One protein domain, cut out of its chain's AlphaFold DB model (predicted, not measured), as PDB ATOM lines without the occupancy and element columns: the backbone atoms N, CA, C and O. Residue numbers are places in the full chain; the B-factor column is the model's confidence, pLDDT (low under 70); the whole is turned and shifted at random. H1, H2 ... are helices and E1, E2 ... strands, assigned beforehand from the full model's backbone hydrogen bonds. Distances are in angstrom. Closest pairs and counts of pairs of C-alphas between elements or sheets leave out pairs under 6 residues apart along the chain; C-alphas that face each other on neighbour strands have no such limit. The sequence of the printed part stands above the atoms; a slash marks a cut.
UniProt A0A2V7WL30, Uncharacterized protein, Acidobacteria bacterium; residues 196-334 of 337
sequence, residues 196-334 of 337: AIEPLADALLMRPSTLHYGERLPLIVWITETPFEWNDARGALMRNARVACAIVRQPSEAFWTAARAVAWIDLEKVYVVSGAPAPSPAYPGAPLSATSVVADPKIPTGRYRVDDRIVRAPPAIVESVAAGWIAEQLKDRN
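This is residues 196 to 334 of the 337 residues of an uncharacterized protein of Acidobacteria bacterium (UniProt A0A2V7WL30). One strongly twisted sheet of eight strands runs through the whole domain as a wall, with helices H1 and H3 side by side over one face and H2 on the opposite face, near the E1 and E2 end. A hairpin makes each edge, E1 with E2 and E7 with E8, and the long link of residues 275 to 290 loops out on the side of H2. The printed part has 139 residues, with three named helices and eight named strands in the order E1 E2 E3 H1 E4 H2 E5 E6 E7 E8 H3. The sheet's order is E1 E2 E4 E3 E5 E6 E8 E7, mixed, and the class is mixed, helices and strands. The whole is compact, with a radius of gyration of the C-alphas of 14.0 A and spans of 43 by 30 by 29 A.

Start at the sheet's edge: find C-alpha 196 at (11.558, 29.854, -44.963), where E1 begins, residues 196 to 200, 12.4 A long. Beside it runs E2, residues 203 to 208, 16.5 A, and next comes E4, residues 244 to 248, 13.0 A. E3, residues 217 to 223, covers 18.5 A and has its centre nearest to the mean of the C-alphas, at 3.3 A. Then look at E5, residues 265 to 274, the longest strand, 20.1 A from first to last C-alpha; it bends by 95 degrees at residue 268. E6, residues 291 to 295, covers 13.5 A, E8, residues 310 to 313, 9.9 A, and E7, residues 305 to 307, 6.5 A. Of the helices, H1, residues 232 to 240, is 12.1 A long and H2, residues 253 to 261, 12.6 A. H3, residues 318 to 332, runs 21.0 A from C-alpha 318 at (22.466, 52.342, -39.656) to C-alpha 332 at (10.841, 53.371, -57.072).

Look first at E3, parallel to E4 on one side, with N 246 and O 220 2.8 A apart, and to E5 on the other, with N 221 and O 271 2.8 A apart. Before the bend of E5, N 266 still lies 2.8 A from O 217. Moving outward, E5 and E6 are parallel, with N 293 and O 272 at 2.8 A, and E6 and E8 are parallel, with N 311 and O 292 at 2.8 A. The hairpin E7 and E8 is antiparallel, with N 312 and O 305 at 2.8 A. Toward the other edge, E2 and E4 are antiparallel, with N 206 and O 245 at 2.8 A, and so are E1 and E2, a hairpin, with N 198 and O 205 at 2.9 A. E3, H1, E4 form a strand-helix-strand unit, two parallel neighbour strands joined through a helix; E4, H2, E5 form a split one, with E3 between its strands, and both crossovers are right-handed. H3 is on the sheet at a height of 8.7 A, over E6 and, only just, over E5 with 3 of its C-alphas; its closest C-alphas to E6 are those of Val 318 and Ala 295, 5.6 A. H1, on the same face, touches H3 at a shallow tilt of 12 degrees, the same way; their closest C-alphas are those of Ala 233 and Ser 320, 4.9 A. H2 is on the opposite face at a height of 8.2 A, and its closest C-alphas to E1 are those of Phe 255 and Leu 200, 6.5 A. In H1, H2 and H3 every O i to N i+4 pair is within hydrogen-bond range.

The two C-alphas farthest apart are those of Tyr 213 and Lys 298, 44.2 A. The printed part has no cut, and its one long link is E5 to E6, 16 residues. The mean pLDDT of the printed part is 91.5; look for values under 70 at residues 278 to 282, in that link, and at 332 to 334, of which 332 belongs to H3.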
ATOM      1  N   ALA A 196      10.729  31.045 -45.022       96.44
ATOM      2  CA  ALA A 196      11.558  29.854 -44.963       96.44
ATOM      3  C   ALA A 196      12.994  30.253 -44.603       96.44
ATOM      4  O   ALA A 196      13.492  31.283 -45.068       96.44
ATOM      5  N   ILE A 197      13.645  29.415 -43.800       95.81
ATOM      6  CA  ILE A 197      15.034  29.575 -43.381       95.81
ATOM      7  C   ILE A 197      15.823  28.345 -43.809       95.81
ATOM      8  O   ILE A 197      15.421  27.219 -43.524       95.81
ATOM      9  N   GLU A 198      16.955  28.566 -44.467       94.06
ATOM     10  CA  GLU A 198      17.850  27.507 -44.922       94.06
ATOM     11  C   GLU A 198      19.322  27.935 -44.820       94.06
ATOM     12  O   GLU A 198      19.636  29.118 -44.968       94.06
ATOM     13  N   PRO A 199      20.256  27.010 -44.543       95.19
ATOM     14  CA  PRO A 199      21.677  27.325 -44.585       95.19
ATOM     15  C   PRO A 199      22.129  27.569 -46.032       95.19
ATOM     16  O   PRO A 199      21.778  26.817 -46.942       95.19
ATOM     17  N   LEU A 200      22.960  28.589 -46.242       95.94
ATOM     18  CA  LEU A 200      23.619  28.879 -47.514       95.94
ATOM     19  C   LEU A 200      25.107  29.135 -47.255       95.94
ATOM     20  O   LEU A 200      25.508  30.252 -46.932       95.94
ATOM     21  N   ALA A 201      25.922  28.086 -47.406       94.81
ATOM     22  CA  ALA A 201      27.325  28.080 -46.987       94.81
ATOM     23  C   ALA A 201      27.472  28.493 -45.505       94.81
ATOM     24  O   ALA A 201      26.974  27.792 -44.629       94.81
ATOM     25  N   ASP A 202      28.144  29.608 -45.224       90.56
ATOM     26  CA  ASP A 202      28.346  30.187 -43.891       90.56
ATOM     27  C   ASP A 202      27.267  31.206 -43.477       90.56
ATOM     28  O   ASP A 202      27.363  31.801 -42.402       90.56
ATOM     29  N   ALA A 203      26.233  31.401 -44.300       95.25
ATOM     30  CA  ALA A 203      25.114  32.290 -44.019       95.25
ATOM     31  C   ALA A 203      23.822  31.525 -43.699       95.25
ATOM     32  O   ALA A 203      23.606  30.392 -44.136       95.25
ATOM     33  N   LEU A 204      22.917  32.198 -42.993       96.88
ATOM     34  CA  LEU A 204      21.529  31.787 -42.836       96.88
ATOM     35  C   LEU A 204      20.665  32.563 -43.834       96.88
ATOM     36  O   LEU A 204      20.548  33.783 -43.731       96.88
ATOM     37  N   LEU A 205      20.078  31.880 -44.813       97.88
ATOM     38  CA  LEU A 205      19.247  32.492 -45.841       97.88
ATOM     39  C   LEU A 205      17.778  32.450 -45.429       97.88
ATOM     40  O   LEU A 205      17.196  31.385 -45.250       97.88
ATOM     41  N   MET A 206      17.175  33.626 -45.324       98.19
ATOM     42  CA  MET A 206      15.743  33.806 -45.146       98.19
ATOM     43  C   MET A 206      15.109  34.258 -46.458       98.19
ATOM     44  O   MET A 206      15.623  35.150 -47.139       98.19
ATOM     45  N   ARG A 207      13.949  33.706 -46.793       97.25
ATOM     46  CA  ARG A 207      13.139  34.130 -47.946       97.25
ATOM     47  C   ARG A 207      11.650  33.990 -47.635       97.25
ATOM     48  O   ARG A 207      11.312  33.217 -46.742       97.25
ATOM     49  N   PRO A 208      10.746  34.655 -48.374       97.19
ATOM     50  CA  PRO A 208       9.317  34.377 -48.275       97.19
ATOM     51  C   PRO A 208       9.035  32.871 -48.366       97.19
ATOM     52  O   PRO A 208       9.638  32.167 -49.188       97.19
ATOM     53  N   SER A 209       8.119  32.375 -47.527       96.12
ATOM     54  CA  SER A 209       7.729  30.956 -47.517       96.12
ATOM     55  C   SER A 209       7.219  30.497 -48.884       96.12
ATOM     56  O   SER A 209       7.472  29.368 -49.307       96.12
ATOM     57  N   THR A 210       6.560  31.402 -49.609       94.81
ATOM     58  CA  THR A 210       6.045  31.191 -50.961       94.81
ATOM     59  C   THR A 210       6.818  32.025 -51.980       94.81
ATOM     60  O   THR A 210       6.984  33.239 -51.828       94.81
ATOM     61  N   LEU A 211       7.269  31.369 -53.050       92.94
ATOM     62  CA  LEU A 211       7.875  32.010 -54.216       92.94
ATOM     63  C   LEU A 211       6.914  31.938 -55.399       92.94
ATOM     64  O   LEU A 211       6.296  30.898 -55.641       92.94
ATOM     65  N   HIS A 212       6.804  33.030 -56.149       92.88
ATOM     66  CA  HIS A 212       6.061  33.035 -57.403       92.88
ATOM     67  C   HIS A 212       6.904  32.432 -58.532       92.88
ATOM     68  O   HIS A 212       8.137  32.457 -58.509       92.88
ATOM     69  N   TYR A 213       6.236  31.898 -59.553       92.06
ATOM     70  CA  TYR A 213       6.926  31.366 -60.723       92.06
ATOM     71  C   TYR A 213       7.766  32.457 -61.407       92.06
ATOM     72  O   TYR A 213       7.257  33.532 -61.719       92.06
ATOM     73  N   GLY A 214       9.050  32.170 -61.635       92.44
ATOM     74  CA  GLY A 214       9.994  33.109 -62.249       92.44
ATOM     75  C   GLY A 214      10.387  34.296 -61.363       92.44
ATOM     76  O   GLY A 214      11.057  35.209 -61.844       92.44
ATOM     77  N   GLU A 215       9.983  34.311 -60.089       94.31
ATOM     78  CA  GLU A 215      10.344  35.380 -59.165       94.31
ATOM     79  C   GLU A 215      11.856  35.423 -58.935       94.31
ATOM     80  O   GLU A 215      12.491  34.404 -58.656       94.31
ATOM     81  N   ARG A 216      12.420  36.630 -59.031       96.31
ATOM     82  CA  ARG A 216      13.803  36.915 -58.650       96.31
ATOM     83  C   ARG A 216      13.804  37.928 -57.514       96.31
ATOM     84  O   ARG A 216      13.338  39.053 -57.688       96.31
ATOM     85  N   LEU A 217      14.286  37.515 -56.350       97.50
ATOM     86  CA  LEU A 217      14.284  38.325 -55.139       97.50
ATOM     87  C   LEU A 217      15.597  39.103 -55.005       97.50
ATOM     88  O   LEU A 217      16.661  38.483 -55.078       97.50
ATOM     89  N   PRO A 218      15.550  40.422 -54.737       98.06
ATOM     90  CA  PRO A 218      16.722  41.165 -54.284       98.06
ATOM     91  C   PRO A 218      17.361  40.483 -53.073       98.06
ATOM     92  O   PRO A 218      16.645  39.997 -52.191       98.06
ATOM     93  N   LEU A 219      18.693  40.474 -53.017       98.25
ATOM     94  CA  LEU A 219      19.444  39.883 -51.912       98.25
ATOM     95  C   LEU A 219      19.930  40.959 -50.950       98.25
ATOM     96  O   LEU A 219      20.730  41.825 -51.306       98.25
ATOM     97  N   ILE A 220      19.497  40.850 -49.702       98.25
ATOM     98  CA  ILE A 220      20.032  41.617 -48.587       98.25
ATOM     99  C   ILE A 220      21.051  40.737 -47.872       98.25
ATOM    100  O   ILE A 220      20.721  39.638 -47.442       98.25
ATOM    101  N   VAL A 221      22.287  41.197 -47.745       97.50
ATOM    102  CA  VAL A 221      23.331  40.546 -46.951       97.50
ATOM    103  C   VAL A 221      23.459  41.318 -45.649       97.50
ATOM    104  O   VAL A 221      23.971  42.434 -45.633       97.50
ATOM    105  N   TRP A 222      22.945  40.746 -44.568       97.62
ATOM    106  CA  TRP A 222      22.908  41.349 -43.243       97.62
ATOM    107  C   TRP A 222      24.087  40.860 -42.407       97.62
ATOM    108  O   TRP A 222      24.120  39.702 -41.988       97.62
ATOM    109  N   ILE A 223      25.054  41.745 -42.175       95.31
ATOM    110  CA  ILE A 223      26.283  41.426 -41.455       95.31
ATOM    111  C   ILE A 223      26.098  41.684 -39.962       95.31
ATOM    112  O   ILE A 223      25.898  42.829 -39.557       95.31
ATOM    113  N   THR A 224      26.176  40.629 -39.152       93.50
ATOM    114  CA  THR A 224      26.019  40.699 -37.690       93.50
ATOM    115  C   THR A 224      26.777  39.578 -36.983       93.50
ATOM    116  O   THR A 224      26.866  38.466 -37.498       93.50
ATOM    117  N   GLU A 225      27.256  39.845 -35.768       91.62
ATOM    118  CA  GLU A 225      27.854  38.839 -34.879       91.62
ATOM    119  C   GLU A 225      26.814  37.902 -34.242       91.62
ATOM    120  O   GLU A 225      27.156  36.796 -33.807       91.62
ATOM    121  N   THR A 226      25.537  38.308 -34.239       92.81
ATOM    122  CA  THR A 226      24.411  37.590 -33.623       92.81
ATOM    123  C   THR A 226      23.406  37.088 -34.676       92.81
ATOM    124  O   THR A 226      22.274  37.566 -34.770       92.81
ATOM    125  N   PRO A 227      23.778  36.101 -35.516       94.69
ATOM    126  CA  PRO A 227      22.983  35.705 -36.681       94.69
ATOM    127  C   PRO A 227      21.626  35.080 -36.342       94.69
ATOM    128  O   PRO A 227      20.756  35.041 -37.208       94.69
ATOM    129  N   PHE A 228      21.441  34.605 -35.108       96.38
ATOM    130  CA  PHE A 228      20.206  33.976 -34.636       96.38
ATOM    131  C   PHE A 228      19.297  34.929 -33.862       96.38
ATOM    132  O   PHE A 228      18.237  34.519 -33.408       96.38
ATOM    133  N   GLU A 229      19.676  36.197 -33.709       95.62
ATOM    134  CA  GLU A 229      18.842  37.165 -33.004       95.62
ATOM    135  C   GLU A 229      17.860  37.864 -33.940       95.62
ATOM    136  O   GLU A 229      18.127  38.098 -35.127       95.62
ATOM    137  N   TRP A 230      16.701  38.213 -33.387       97.38
ATOM    138  CA  TRP A 230      15.754  39.116 -34.018       97.38
ATOM    139  C   TRP A 230      16.356  40.514 -34.165       97.38
ATOM    140  O   TRP A 230      17.029  41.023 -33.272       97.38
ATOM    141  N   ASN A 231      16.054  41.160 -35.286       97.19
ATOM    142  CA  ASN A 231      16.406  42.548 -35.533       97.19
ATOM    143  C   ASN A 231      15.179  43.278 -36.084       97.19
ATOM    144  O   ASN A 231      14.640  42.881 -37.122       97.19
ATOM    145  N   ASP A 232      14.743  44.343 -35.408       97.00
ATOM    146  CA  ASP A 232      13.518  45.065 -35.768       97.00
ATOM    147  C   ASP A 232      13.583  45.680 -37.168       97.00
ATOM    148  O   ASP A 232      12.594  45.644 -37.904       97.00
ATOM    149  N   ALA A 233      14.745  46.201 -37.570       97.56
ATOM    150  CA  ALA A 233      14.929  46.801 -38.885       97.56
ATOM    151  C   ALA A 233      14.890  45.739 -39.993       97.56
ATOM    152  O   ALA A 233      14.162  45.902 -40.976       97.56
ATOM    153  N   ARG A 234      15.588  44.611 -39.811       97.69
ATOM    154  CA  ARG A 234      15.529  43.468 -40.738       97.69
ATOM    155  C   ARG A 234      14.106  42.924 -40.847       97.69
ATOM    156  O   ARG A 234      13.601  42.722 -41.951       97.69
ATOM    157  N   GLY A 235      13.434  42.745 -39.711       97.38
ATOM    158  CA  GLY A 235      12.048  42.290 -39.651       97.38
ATOM    159  C   GLY A 235      11.070  43.259 -40.315       97.38
ATOM    160  O   GLY A 235      10.141  42.836 -41.003       97.38
ATOM    161  N   ALA A 236      11.268  44.570 -40.162       96.81
ATOM    162  CA  ALA A 236      10.487  45.583 -40.865       96.81
ATOM    163  C   ALA A 236      10.729  45.543 -42.381       96.81
ATOM    164  O   ALA A 236       9.763  45.593 -43.143       96.81
ATOM    165  N   LEU A 237      11.982  45.406 -42.827       97.38
ATOM    166  CA  LEU A 237      12.320  45.295 -44.246       97.38
ATOM    167  C   LEU A 237      11.643  44.076 -44.882       97.38
ATOM    168  O   LEU A 237      10.949  44.223 -45.884       97.38
ATOM    169  N   MET A 238      11.770  42.896 -44.273       97.00
ATOM    170  CA  MET A 238      11.191  41.662 -44.819       97.00
ATOM    171  C   MET A 238       9.655  41.640 -44.808       97.00
ATOM    172  O   MET A 238       9.055  40.968 -45.642       97.00
ATOM    173  N   ARG A 239       8.992  42.380 -43.905       94.56
ATOM    174  CA  ARG A 239       7.523  42.552 -43.944       94.56
ATOM    175  C   ARG A 239       7.065  43.491 -45.052       94.56
ATOM    176  O   ARG A 239       5.983  43.304 -45.598       94.56
ATOM    177  N   ASN A 240       7.859  44.517 -45.346       93.38
ATOM    178  CA  ASN A 240       7.464  45.611 -46.232       93.38
ATOM    179  C   ASN A 240       8.034  45.489 -47.652       93.38
ATOM    180  O   ASN A 240       7.638  46.254 -48.531       93.38
ATOM    181  N   ALA A 241       8.949  44.548 -47.886       94.81
ATOM    182  CA  ALA A 241       9.545  44.275 -49.183       94.81
ATOM    183  C   ALA A 241       9.701  42.762 -49.400       94.81
ATOM    184  O   ALA A 241      10.154  42.036 -48.517       94.81
ATOM    185  N   ARG A 242       9.371  42.283 -50.607       94.62
ATOM    186  CA  ARG A 242       9.665  40.901 -51.019       94.62
ATOM    187  C   ARG A 242      11.145  40.789 -51.369       94.62
ATOM    188  O   ARG A 242      11.549  41.109 -52.484       94.62
ATOM    189  N   VAL A 243      11.944  40.369 -50.395       97.62
ATOM    190  CA  VAL A 243      13.400  40.227 -50.507       97.62
ATOM    191  C   VAL A 243      13.870  38.912 -49.903       97.62
ATOM    192  O   VAL A 243      13.207  38.337 -49.040       97.62
ATOM    193  N   ALA A 244      15.039  38.461 -50.337       98.31
ATOM    194  CA  ALA A 244      15.813  37.446 -49.646       98.31
ATOM    195  C   ALA A 244      16.781  38.132 -48.679       98.31
ATOM    196  O   ALA A 244      17.350  39.170 -49.015       98.31
ATOM    197  N   CYS A 245      17.001  37.562 -47.501       98.56
ATOM    198  CA  CYS A 245      17.948  38.082 -46.526       98.56
ATOM    199  C   CYS A 245      18.918  36.984 -46.095       98.56
ATOM    200  O   CYS A 245      18.531  36.058 -45.392       98.56
ATOM    201  N   ALA A 246      20.179  37.094 -46.493       98.38
ATOM    202  CA  ALA A 246      21.263  36.276 -45.974       98.38
ATOM    203  C   ALA A 246      21.858  36.943 -44.733       98.38
ATOM    204  O   ALA A 246      22.328  38.074 -44.809       98.38
ATOM    205  N   ILE A 247      21.852  36.253 -43.600       98.00
ATOM    206  CA  ILE A 247      22.438  36.721 -42.345       98.00
ATOM    207  C   ILE A 247      23.781  36.031 -42.172       98.00
ATOM    208  O   ILE A 247      23.856  34.803 -42.205       98.00
ATOM    209  N   VAL A 248      24.842  36.808 -42.007       95.06
ATOM    210  CA  VAL A 248      26.209  36.283 -42.010       95.06
ATOM    211  C   VAL A 248      27.090  37.109 -41.080       95.06
ATOM    212  O   VAL A 248      26.868  38.302 -40.920       95.06
ATOM    213  N   ARG A 249      28.110  36.502 -40.470       92.25
ATOM    214  CA  ARG A 249      29.114  37.268 -39.702       92.25
ATOM    215  C   ARG A 249      30.077  38.006 -40.617       92.25
ATOM    216  O   ARG A 249      30.425  39.155 -40.386       92.25
ATOM    217  N   GLN A 250      30.471  37.350 -41.700       89.88
ATOM    218  CA  GLN A 250      31.296  37.926 -42.745       89.88
ATOM    219  C   GLN A 250      31.039  37.160 -44.045       89.88
ATOM    220  O   GLN A 250      31.200  35.945 -44.048       89.88
ATOM    221  N   PRO A 251      30.644  37.815 -45.148       90.56
ATOM    222  CA  PRO A 251      30.340  37.107 -46.386       90.56
ATOM    223  C   PRO A 251      31.613  36.505 -46.996       90.56
ATOM    224  O   PRO A 251      32.521  37.237 -47.397       90.56
ATOM    225  N   SER A 252      31.670  35.175 -47.074       92.06
ATOM    226  CA  SER A 252      32.784  34.436 -47.673       92.06
ATOM    227  C   SER A 252      32.674  34.304 -49.202       92.06
ATOM    228  O   SER A 252      31.626  34.530 -49.813       92.06
ATOM    229  N   GLU A 253      33.757  33.869 -49.851       91.62
ATOM    230  CA  GLU A 253      33.722  33.488 -51.270       91.62
ATOM    231  C   GLU A 253      32.782  32.295 -51.524       91.62
ATOM    232  O   GLU A 253      32.096  32.245 -52.553       91.62
ATOM    233  N   ALA A 254      32.701  31.360 -50.569       94.31
ATOM    234  CA  ALA A 254      31.794  30.219 -50.630       94.31
ATOM    235  C   ALA A 254      30.328  30.673 -50.582       94.31
ATOM    236  O   ALA A 254      29.528  30.204 -51.392       94.31
ATOM    237  N   PHE A 255      29.997  31.640 -49.721       95.81
ATOM    238  CA  PHE A 255      28.680  32.272 -49.685       95.81
ATOM    239  C   PHE A 255      28.305  32.884 -51.035       95.81
ATOM    240  O   PHE A 255      27.257  32.556 -51.587       95.81
ATOM    241  N   TRP A 256      29.165  33.726 -51.612       95.44
ATOM    242  CA  TRP A 256      28.860  34.367 -52.894       95.44
ATOM    243  C   TRP A 256      28.739  33.368 -54.046       95.44
ATOM    244  O   TRP A 256      27.926  33.554 -54.953       95.44
ATOM    245  N   THR A 257      29.532  32.298 -54.015       95.62
ATOM    246  CA  THR A 257      29.449  31.206 -54.991       95.62
ATOM    247  C   THR A 257      28.137  30.442 -54.855       95.62
ATOM    248  O   THR A 257      27.465  30.215 -55.860       95.62
ATOM    249  N   ALA A 258      27.723  30.129 -53.626       97.44
ATOM    250  CA  ALA A 258      26.436  29.504 -53.356       97.44
ATOM    251  C   ALA A 258      25.272  30.414 -53.780       97.44
ATOM    252  O   ALA A 258      24.373  29.960 -54.480       97.44
ATOM    253  N   ALA A 259      25.323  31.714 -53.470       97.19
ATOM    254  CA  ALA A 259      24.300  32.683 -53.868       97.19
ATOM    255  C   ALA A 259      24.135  32.779 -55.397       97.19
ATOM    256  O   ALA A 259      23.010  32.861 -55.887       97.19
ATOM    257  N   ARG A 260      25.233  32.707 -56.167       96.50
ATOM    258  CA  ARG A 260      25.202  32.661 -57.644       96.50
ATOM    259  C   ARG A 260      24.524  31.410 -58.203       96.50
ATOM    260  O   ARG A 260      23.984  31.466 -59.303       96.50
ATOM    261  N   ALA A 261      24.554  30.301 -57.470       97.00
ATOM    262  CA  ALA A 261      23.919  29.053 -57.883       97.00
ATOM    263  C   ALA A 261      22.398  29.036 -57.629       97.00
ATOM    264  O   ALA A 261      21.695  28.175 -58.160       97.00
ATOM    265  N   VAL A 262      21.869  29.980 -56.843       96.81
ATOM    266  CA  VAL A 262      20.440  30.056 -56.524       96.81
ATOM    267  C   VAL A 262      19.707  30.894 -57.575       96.81
ATOM    268  O   VAL A 262      19.770  32.121 -57.578       96.81
ATOM    269  N   ALA A 263      18.961  30.232 -58.461       95.00
ATOM    270  CA  ALA A 263      18.342  30.864 -59.635       95.00
ATOM    271  C   ALA A 263      17.352  32.004 -59.316       95.00
ATOM    272  O   ALA A 263      17.237  32.962 -60.082       95.00
ATOM    273  N   TRP A 264      16.639  31.912 -58.191       96.25
ATOM    274  CA  TRP A 264      15.662  32.919 -57.769       96.25
ATOM    275  C   TRP A 264      16.302  34.114 -57.044       96.25
ATOM    276  O   TRP A 264      15.594  35.052 -56.690       96.25
ATOM    277  N   ILE A 265      17.624  34.138 -56.838       97.75
ATOM    278  CA  ILE A 265      18.315  35.318 -56.306       97.75
ATOM    279  C   ILE A 265      18.606  36.314 -57.444       97.75
ATOM    280  O   ILE A 265      19.179  35.988 -58.491       97.75
ATOM    281  N   ASP A 266      18.210  37.570 -57.240       96.69
ATOM    282  CA  ASP A 266      18.522  38.692 -58.122       96.69
ATOM    283  C   ASP A 266      19.844  39.354 -57.712       96.69
ATOM    284  O   ASP A 266      19.882  40.292 -56.913       96.69
ATOM    285  N   LEU A 267      20.952  38.879 -58.284       95.06
ATOM    286  CA  LEU A 267      22.269  39.473 -58.050       95.06
ATOM    287  C   LEU A 267      22.483  40.817 -58.764       95.06
ATOM    288  O   LEU A 267      23.533  41.429 -58.584       95.06
ATOM    289  N   GLU A 268      21.517  41.331 -59.527       94.19
ATOM    290  CA  GLU A 268      21.554  42.722 -60.000       94.19
ATOM    291  C   GLU A 268      21.085  43.700 -58.912       94.19
ATOM    292  O   GLU A 268      21.357  44.898 -58.997       94.19
ATOM    293  N   LYS A 269      20.426  43.190 -57.861       95.00
ATOM    294  CA  LYS A 269      19.907  43.963 -56.728       95.00
ATOM    295  C   LYS A 269      20.413  43.379 -55.417       95.00
ATOM    296  O   LYS A 269      19.704  42.653 -54.721       95.00
ATOM    297  N   VAL A 270      21.651  43.727 -55.085       96.56
ATOM    298  CA  VAL A 270      22.299  43.298 -53.843       96.56
ATOM    299  C   VAL A 270      22.525  44.488 -52.927       96.56
ATOM    300  O   VAL A 270      23.051  45.517 -53.352       96.56
ATOM    301  N   TYR A 271      22.168  44.326 -51.657       96.25
ATOM    302  CA  TYR A 271      22.404  45.317 -50.617       96.25
ATOM    303  C   TYR A 271      23.145  44.666 -49.459       96.25
ATOM    304  O   TYR A 271      22.687  43.655 -48.938       96.25
ATOM    305  N   VAL A 272      24.278  45.225 -49.045       95.50
ATOM    306  CA  VAL A 272      25.059  44.710 -47.916       95.50
ATOM    307  C   VAL A 272      24.931  45.670 -46.744       95.50
ATOM    308  O   VAL A 272      25.360  46.814 -46.843       95.50
ATOM    309  N   VAL A 273      24.334  45.215 -45.649       95.56
ATOM    310  CA  VAL A 273      24.088  46.007 -44.441       95.56
ATOM    311  C   VAL A 273      25.122  45.626 -43.390       95.56
ATOM    312  O   VAL A 273      25.256  44.448 -43.070       95.56
ATOM    313  N   SER A 274      25.849  46.606 -42.850       92.31
ATOM    314  CA  SER A 274      26.837  46.375 -41.793       92.31
ATOM    315  C   SER A 274      26.790  47.454 -40.714       92.31
ATOM    316  O   SER A 274      26.865  48.651 -40.998       92.31
ATOM    317  N   GLY A 275      26.735  47.009 -39.455       87.75
ATOM    318  CA  GLY A 275      26.877  47.867 -38.274       87.75
ATOM    319  C   GLY A 275      28.291  48.422 -38.067       87.75
ATOM    320  O   GLY A 275      28.490  49.304 -37.234       87.75
ATOM    321  N   ALA A 276      29.274  47.932 -38.825       83.12
ATOM    322  CA  ALA A 276      30.654  48.387 -38.773       83.12
ATOM    323  C   ALA A 276      30.979  49.322 -39.953       83.12
ATOM    324  O   ALA A 276      30.362  49.233 -41.020       83.12
ATOM    325  N   PRO A 277      31.981  50.207 -39.808       77.44
ATOM    326  CA  PRO A 277      32.526  50.933 -40.944       77.44
ATOM    327  C   PRO A 277      33.144  49.951 -41.940       77.44
ATOM    328  O   PRO A 277      34.045  49.195 -41.584       77.44
ATOM    329  N   ALA A 278      32.698  49.968 -43.196       64.88
ATOM    330  CA  ALA A 278      33.339  49.159 -44.228       64.88
ATOM    331  C   ALA A 278      34.673  49.796 -44.669       64.88
ATOM    332  O   ALA A 278      34.693  50.977 -45.052       64.88
ATOM    333  N   PRO A 279      35.786  49.041 -44.668       53.38
ATOM    334  CA  PRO A 279      37.011  49.465 -45.320       53.38
ATOM    335  C   PRO A 279      36.854  49.256 -46.833       53.38
ATOM    336  O   PRO A 279      37.053  48.158 -47.334       53.38
ATOM    337  N   SER A 280      36.549  50.324 -47.577       53.22
ATOM    338  CA  SER A 280      36.544  50.329 -49.057       53.22
ATOM    339  C   SER A 280      35.369  49.563 -49.725       53.22
ATOM    340  O   SER A 280      34.726  48.733 -49.089       53.22
ATOM    341  N   PRO A 281      34.997  49.875 -50.985       51.75
ATOM    342  CA  PRO A 281      33.602  49.833 -51.445       51.75
ATOM    343  C   PRO A 281      33.060  48.468 -51.907       51.75
ATOM    344  O   PRO A 281      31.997  48.429 -52.517       51.75
ATOM    345  N   ALA A 282      33.728  47.347 -51.643       60.25
ATOM    346  CA  ALA A 282      33.211  46.041 -52.045       60.25
ATOM    347  C   ALA A 282      33.716  44.934 -51.120       60.25
ATOM    348  O   ALA A 282      34.923  44.753 -50.955       60.25
ATOM    349  N   TYR A 283      32.795  44.158 -50.550       72.50
ATOM    350  CA  TYR A 283      33.150  42.891 -49.921       72.50
ATOM    351  C   TYR A 283      33.743  41.961 -50.993       72.50
ATOM    352  O   TYR A 283      33.170  41.869 -52.084       72.50
ATOM    353  N   PRO A 284      34.867  41.271 -50.731       77.75
ATOM    354  CA  PRO A 284      35.445  40.338 -51.691       77.75
ATOM    355  C   PRO A 284      34.402  39.332 -52.202       77.75
ATOM    356  O   PRO A 284      33.656  38.746 -51.421       77.75
ATOM    357  N   GLY A 285      34.322  39.160 -53.523       82.88
ATOM    358  CA  GLY A 285      33.374  38.243 -54.168       82.88
ATOM    359  C   GLY A 285      31.937  38.761 -54.326       82.88
ATOM    360  O   GLY A 285      31.154  38.112 -55.035       82.88
ATOM    361  N   ALA A 286      31.601  39.917 -53.737       86.06
ATOM    362  CA  ALA A 286      30.320  40.583 -53.951       86.06
ATOM    363  C   ALA A 286      30.189  41.066 -55.407       86.06
ATOM    364  O   ALA A 286      31.185  41.468 -56.019       86.06
ATOM    365  N   PRO A 287      28.979  41.040 -55.993       89.06
ATOM    366  CA  PRO A 287      28.781  41.521 -57.354       89.06
ATOM    367  C   PRO A 287      28.977  43.040 -57.442       89.06
ATOM    368  O   PRO A 287      28.694  43.773 -56.498       89.06
ATOM    369  N   LEU A 288      29.390  43.535 -58.614       87.44
ATOM    370  CA  LEU A 288      29.601  44.973 -58.874       87.44
ATOM    371  C   LEU A 288      28.324  45.826 -58.753       87.44
ATOM    372  O   LEU A 288      28.391  47.056 -58.745       87.44
ATOM    373  N   SER A 289      27.158  45.185 -58.718       87.88
ATOM    374  CA  SER A 289      25.849  45.791 -58.464       87.88
ATOM    375  C   SER A 289      25.603  46.094 -56.983       87.88
ATOM    376  O   SER A 289      24.684  46.855 -56.678       87.88
ATOM    377  N   ALA A 290      26.388  45.508 -56.071       92.00
ATOM    378  CA  ALA A 290      26.133  45.576 -54.642       92.00
ATOM    379  C   ALA A 290      26.228  47.009 -54.113       92.00
ATOM    380  O   ALA A 290      27.204  47.718 -54.355       92.00
ATOM    381  N   THR A 291      25.212  47.415 -53.358       93.62
ATOM    382  CA  THR A 291      25.195  48.678 -52.619       93.62
ATOM    383  C   THR A 291      25.433  48.395 -51.143       93.62
ATOM    384  O   THR A 291      24.758  47.551 -50.560       93.62
ATOM    385  N   SER A 292      26.382  49.077 -50.511       93.00
ATOM    386  CA  SER A 292      26.673  48.901 -49.086       93.00
ATOM    387  C   SER A 292      25.979  49.967 -48.245       93.00
ATOM    388  O   SER A 292      26.100  51.151 -48.537       93.00
ATOM    389  N   VAL A 293      25.300  49.563 -47.173       94.25
ATOM    390  CA  VAL A 293      24.777  50.455 -46.133       94.25
ATOM    391  C   VAL A 293      25.574  50.222 -44.855       94.25
ATOM    392  O   VAL A 293      25.521  49.136 -44.280       94.25
ATOM    393  N   VAL A 294      26.364  51.214 -44.449       93.44
ATOM    394  CA  VAL A 294      27.433  51.039 -43.453       93.44
ATOM    395  C   VAL A 294      27.420  52.128 -42.390       93.44
ATOM    396  O   VAL A 294      27.020  53.272 -42.638       93.44
ATOM    397  N   ALA A 295      27.899  51.771 -41.203       92.31
ATOM    398  CA  ALA A 295      28.054  52.713 -40.109       92.31
ATOM    399  C   ALA A 295      29.220  53.676 -40.372       92.31
ATOM    400  O   ALA A 295      30.327  53.266 -40.719       92.31
ATOM    401  N   ASP A 296      29.000  54.967 -40.161       92.50
ATOM    402  CA  ASP A 296      30.039  55.991 -40.204       92.50
ATOM    403  C   ASP A 296      29.830  56.967 -39.033       92.50
ATOM    404  O   ASP A 296      28.901  57.780 -39.066       92.50
ATOM    405  N   PRO A 297      30.685  56.912 -37.991       91.88
ATOM    406  CA  PRO A 297      30.609  57.808 -36.835       91.88
ATOM    407  C   PRO A 297      30.710  59.301 -37.178       91.88
ATOM    408  O   PRO A 297      30.395  60.138 -36.337       91.88
ATOM    409  N   LYS A 298      31.160  59.657 -38.391       92.19
ATOM    410  CA  LYS A 298      31.247  61.051 -38.850       92.19
ATOM    411  C   LYS A 298      29.907  61.598 -39.343       92.19
ATOM    412  O   LYS A 298      29.800  62.802 -39.577       92.19
ATOM    413  N   ILE A 299      28.901  60.746 -39.539       92.50
ATOM    414  CA  ILE A 299      27.571  61.169 -39.978       92.50
ATOM    415  C   ILE A 299      26.760  61.638 -38.758       92.50
ATOM    416  O   ILE A 299      26.636  60.886 -37.791       92.50
ATOM    417  N   PRO A 300      26.185  62.856 -38.777       90.00
ATOM    418  CA  PRO A 300      25.334  63.338 -37.691       90.00
ATOM    419  C   PRO A 300      24.043  62.524 -37.538       90.00
ATOM    420  O   PRO A 300      23.455  62.085 -38.529       90.00
ATOM    421  N   THR A 301      23.554  62.396 -36.302       86.62
ATOM    422  CA  THR A 301      22.265  61.761 -35.985       86.62
ATOM    423  C   THR A 301      21.128  62.329 -36.839       86.62
ATOM    424  O   THR A 301      21.024  63.540 -37.030       86.62
ATOM    425  N   GLY A 302      20.265  61.447 -37.352       81.00
ATOM    426  CA  GLY A 302      19.112  61.824 -38.180       81.00
ATOM    427  C   GLY A 302      19.444  62.157 -39.638       81.00
ATOM    428  O   GLY A 302      18.563  62.597 -40.371       81.00
ATOM    429  N   ARG A 303      20.690  61.955 -40.082       89.38
ATOM    430  CA  ARG A 303      21.097  62.104 -41.486       89.38
ATOM    431  C   ARG A 303      21.719  60.816 -42.012       89.38
ATOM    432  O   ARG A 303      22.196  59.985 -41.246       89.38
ATOM    433  N   TYR A 304      21.758  60.693 -43.329       93.69
ATOM    434  CA  TYR A 304      22.597  59.735 -44.037       93.69
ATOM    435  C   TYR A 304      23.228  60.427 -45.247       93.69
ATOM    436  O   TYR A 304      22.783  61.497 -45.670       93.69
ATOM    437  N   ARG A 305      24.290  59.834 -45.782       93.56
ATOM    438  CA  ARG A 305      24.961  60.291 -47.000       93.56
ATOM    439  C   ARG A 305      25.016  59.150 -47.998       93.56
ATOM    440  O   ARG A 305      25.272  58.018 -47.605       93.56
ATOM    441  N   VAL A 306      24.799  59.458 -49.268       92.62
ATOM    442  CA  VAL A 306      24.938  58.502 -50.367       92.62
ATOM    443  C   VAL A 306      26.103  58.959 -51.233       92.62
ATOM    444  O   VAL A 306      26.056  60.051 -51.791       92.62
ATOM    445  N   ASP A 307      27.141  58.134 -51.311       88.12
ATOM    446  CA  ASP A 307      28.292  58.322 -52.187       88.12
ATOM    447  C   ASP A 307      28.348  57.115 -53.138       88.12
ATOM    448  O   ASP A 307      28.754  56.024 -52.732       88.12
ATOM    449  N   ASP A 308      27.916  57.292 -54.391       86.88
ATOM    450  CA  ASP A 308      27.809  56.207 -55.382       86.88
ATOM    451  C   ASP A 308      26.996  55.006 -54.843       86.88
ATOM    452  O   ASP A 308      25.798  55.136 -54.586       86.88
ATOM    453  N   ARG A 309      27.636  53.849 -54.626       88.25
ATOM    454  CA  ARG A 309      27.020  52.625 -54.089       88.25
ATOM    455  C   ARG A 309      27.210  52.443 -52.588       88.25
ATOM    456  O   ARG A 309      27.069  51.332 -52.078       88.25
ATOM    457  N   ILE A 310      27.535  53.508 -51.863       91.25
ATOM    458  CA  ILE A 310      27.716  53.455 -50.416       91.25
ATOM    459  C   ILE A 310      26.762  54.432 -49.741       91.25
ATOM    460  O   ILE A 310      26.857  55.647 -49.910       91.25
ATOM    461  N   VAL A 311      25.881  53.893 -48.909       93.56
ATOM    462  CA  VAL A 311      25.020  54.640 -48.000       93.56
ATOM    463  C   VAL A 311      25.664  54.618 -46.618       93.56
ATOM    464  O   VAL A 311      25.952  53.563 -46.060       93.56
ATOM    465  N   ARG A 312      25.915  55.795 -46.056       94.25
ATOM    466  CA  ARG A 312      26.573  55.976 -44.760       94.25
ATOM    467  C   ARG A 312      25.597  56.578 -43.773       94.25
ATOM    468  O   ARG A 312      25.007  57.622 -44.055       94.25
ATOM    469  N   ALA A 313      25.470  55.953 -42.613       94.88
ATOM    470  CA  ALA A 313      24.582  56.396 -41.547       94.88
ATOM    471  C   ALA A 313      25.279  56.311 -40.178       94.88
ATOM    472  O   ALA A 313      26.262  55.583 -40.038       94.88
ATOM    473  N   PRO A 314      24.792  57.033 -39.156       94.62
ATOM    474  CA  PRO A 314      25.332  56.930 -37.807       94.62
ATOM    475  C   PRO A 314      25.233  55.484 -37.293       94.62
ATOM    476  O   PRO A 314      24.197  54.848 -37.516       94.62
ATOM    477  N   PRO A 315      26.238  54.971 -36.555       91.69
ATOM    478  CA  PRO A 315      26.247  53.584 -36.080       91.69
ATOM    479  C   PRO A 315      24.975  53.172 -35.331       91.69
ATOM    480  O   PRO A 315      24.470  52.076 -35.530       91.69
ATOM    481  N   ALA A 316      24.405  54.079 -34.533       90.50
ATOM    482  CA  ALA A 316      23.217  53.810 -33.725       90.50
ATOM    483  C   ALA A 316      21.929  53.561 -34.534       90.50
ATOM    484  O   ALA A 316      20.968  53.033 -33.986       90.50
ATOM    485  N   ILE A 317      21.872  53.974 -35.807       93.25
ATOM    486  CA  ILE A 317      20.648  53.894 -36.624       93.25
ATOM    487  C   ILE A 317      20.873  53.274 -38.005       93.25
ATOM    488  O   ILE A 317      19.936  53.224 -38.801       93.25
ATOM    489  N   VAL A 318      22.090  52.817 -38.315       94.75
ATOM    490  CA  VAL A 318      22.466  52.342 -39.656       94.75
ATOM    491  C   VAL A 318      21.536  51.253 -40.181       94.75
ATOM    492  O   VAL A 318      21.115  51.318 -41.330       94.75
ATOM    493  N   GLU A 319      21.151  50.300 -39.339       95.69
ATOM    494  CA  GLU A 319      20.264  49.204 -39.723       95.69
ATOM    495  C   GLU A 319      18.844  49.691 -40.035       95.69
ATOM    496  O   GLU A 319      18.241  49.270 -41.021       95.69
ATOM    497  N   SER A 320      18.321  50.631 -39.240       95.62
ATOM    498  CA  SER A 320      17.006  51.243 -39.479       95.62
ATOM    499  C   SER A 320      17.002  52.084 -40.757       95.62
ATOM    500  O   SER A 320      16.063  52.003 -41.549       95.62
ATOM    501  N   VAL A 321      18.077  52.847 -40.994       95.69
ATOM    502  CA  VAL A 321      18.283  53.575 -42.252       95.69
ATOM    503  C   VAL A 321      18.359  52.598 -43.422       95.69
ATOM    504  O   VAL A 321      17.702  52.833 -44.432       95.69
ATOM    505  N   ALA A 322      19.089  51.487 -43.287       95.94
ATOM    506  CA  ALA A 322      19.186  50.464 -44.321       95.94
ATOM    507  C   ALA A 322      17.812  49.893 -44.677       95.94
ATOM    508  O   ALA A 322      17.440  49.888 -45.848       95.94
ATOM    509  N   ALA A 323      17.034  49.470 -43.681       96.81
ATOM    510  CA  ALA A 323      15.702  48.919 -43.897       96.81
ATOM    511  C   ALA A 323      14.772  49.900 -44.629       96.81
ATOM    512  O   ALA A 323      14.118  49.517 -45.600       96.81
ATOM    513  N   GLY A 324      14.738  51.165 -44.198       95.44
ATOM    514  CA  GLY A 324      13.914  52.195 -44.834       95.44
ATOM    515  C   GLY A 324      14.367  52.521 -46.257       95.44
ATOM    516  O   GLY A 324      13.572  52.453 -47.193       95.44
ATOM    517  N   TRP A 325      15.658  52.815 -46.423       95.12
ATOM    518  CA  TRP A 325      16.237  53.226 -47.702       95.12
ATOM    519  C   TRP A 325      16.151  52.117 -48.757       95.12
ATOM    520  O   TRP A 325      15.736  52.370 -49.884       95.12
ATOM    521  N   ILE A 326      16.468  50.866 -48.400       96.38
ATOM    522  CA  ILE A 326      16.367  49.725 -49.324       96.38
ATOM    523  C   ILE A 326      14.915  49.521 -49.767       96.38
ATOM    524  O   ILE A 326      14.655  49.326 -50.955       96.38
ATOM    525  N   ALA A 327      13.957  49.582 -48.837       95.31
ATOM    526  CA  ALA A 327      12.543  49.430 -49.173       95.31
ATOM    527  C   ALA A 327      12.060  50.516 -50.152       95.31
ATOM    528  O   ALA A 327      11.261  50.219 -51.037       95.31
ATOM    529  N   GLU A 328      12.553  51.750 -50.025       93.25
ATOM    530  CA  GLU A 328      12.278  52.846 -50.962       93.25
ATOM    531  C   GLU A 328      12.881  52.576 -52.350       93.25
ATOM    532  O   GLU A 328      12.154  52.581 -53.343       93.25
ATOM    533  N   GLN A 329      14.161  52.190 -52.425       92.62
ATOM    534  CA  GLN A 329      14.818  51.854 -53.700       92.62
ATOM    535  C   GLN A 329      14.114  50.726 -54.467       92.62
ATOM    536  O   GLN A 329      14.099  50.704 -55.702       92.62
ATOM    537  N   LEU A 330      13.531  49.769 -53.742       92.75
ATOM    538  CA  LEU A 330      12.781  48.663 -54.333       92.75
ATOM    539  C   LEU A 330      11.369  49.061 -54.789       92.75
ATOM    540  O   LEU A 330      10.826  48.402 -55.676       92.75
ATOM    541  N   LYS A 331      10.783  50.128 -54.233       86.62
ATOM    542  CA  LYS A 331       9.496  50.685 -54.683       86.62
ATOM    543  C   LYS A 331       9.659  51.521 -55.946       86.62
ATOM    544  O   LYS A 331       8.939  51.287 -56.915       86.62
ATOM    545  N   ASP A 332      10.638  52.421 -55.968       64.00
ATOM    546  CA  ASP A 332      10.841  53.371 -57.072       64.00
ATOM    547  C   ASP A 332      11.155  52.677 -58.405       64.00
ATOM    548  O   ASP A 332      10.820  53.173 -59.478       64.00
ATOM    549  N   ARG A 333      11.741  51.476 -58.351       55.88
ATOM    550  CA  ARG A 333      12.063  50.664 -59.537       55.88
ATOM    551  C   ARG A 333      10.936  49.729 -59.996       55.88
ATOM    552  O   ARG A 333      11.111  49.044 -61.003       55.88
ATOM    553  N   ASN A 334       9.805  49.713 -59.284       47.94
ATOM    554  CA  ASN A 334       8.566  49.017 -59.652       47.94
ATOM    555  C   ASN A 334       7.421  49.995 -60.023       47.94
ATOM    556  O   ASN A 334       6.279  49.559 -60.175       47.94
TER     557      ASN A 334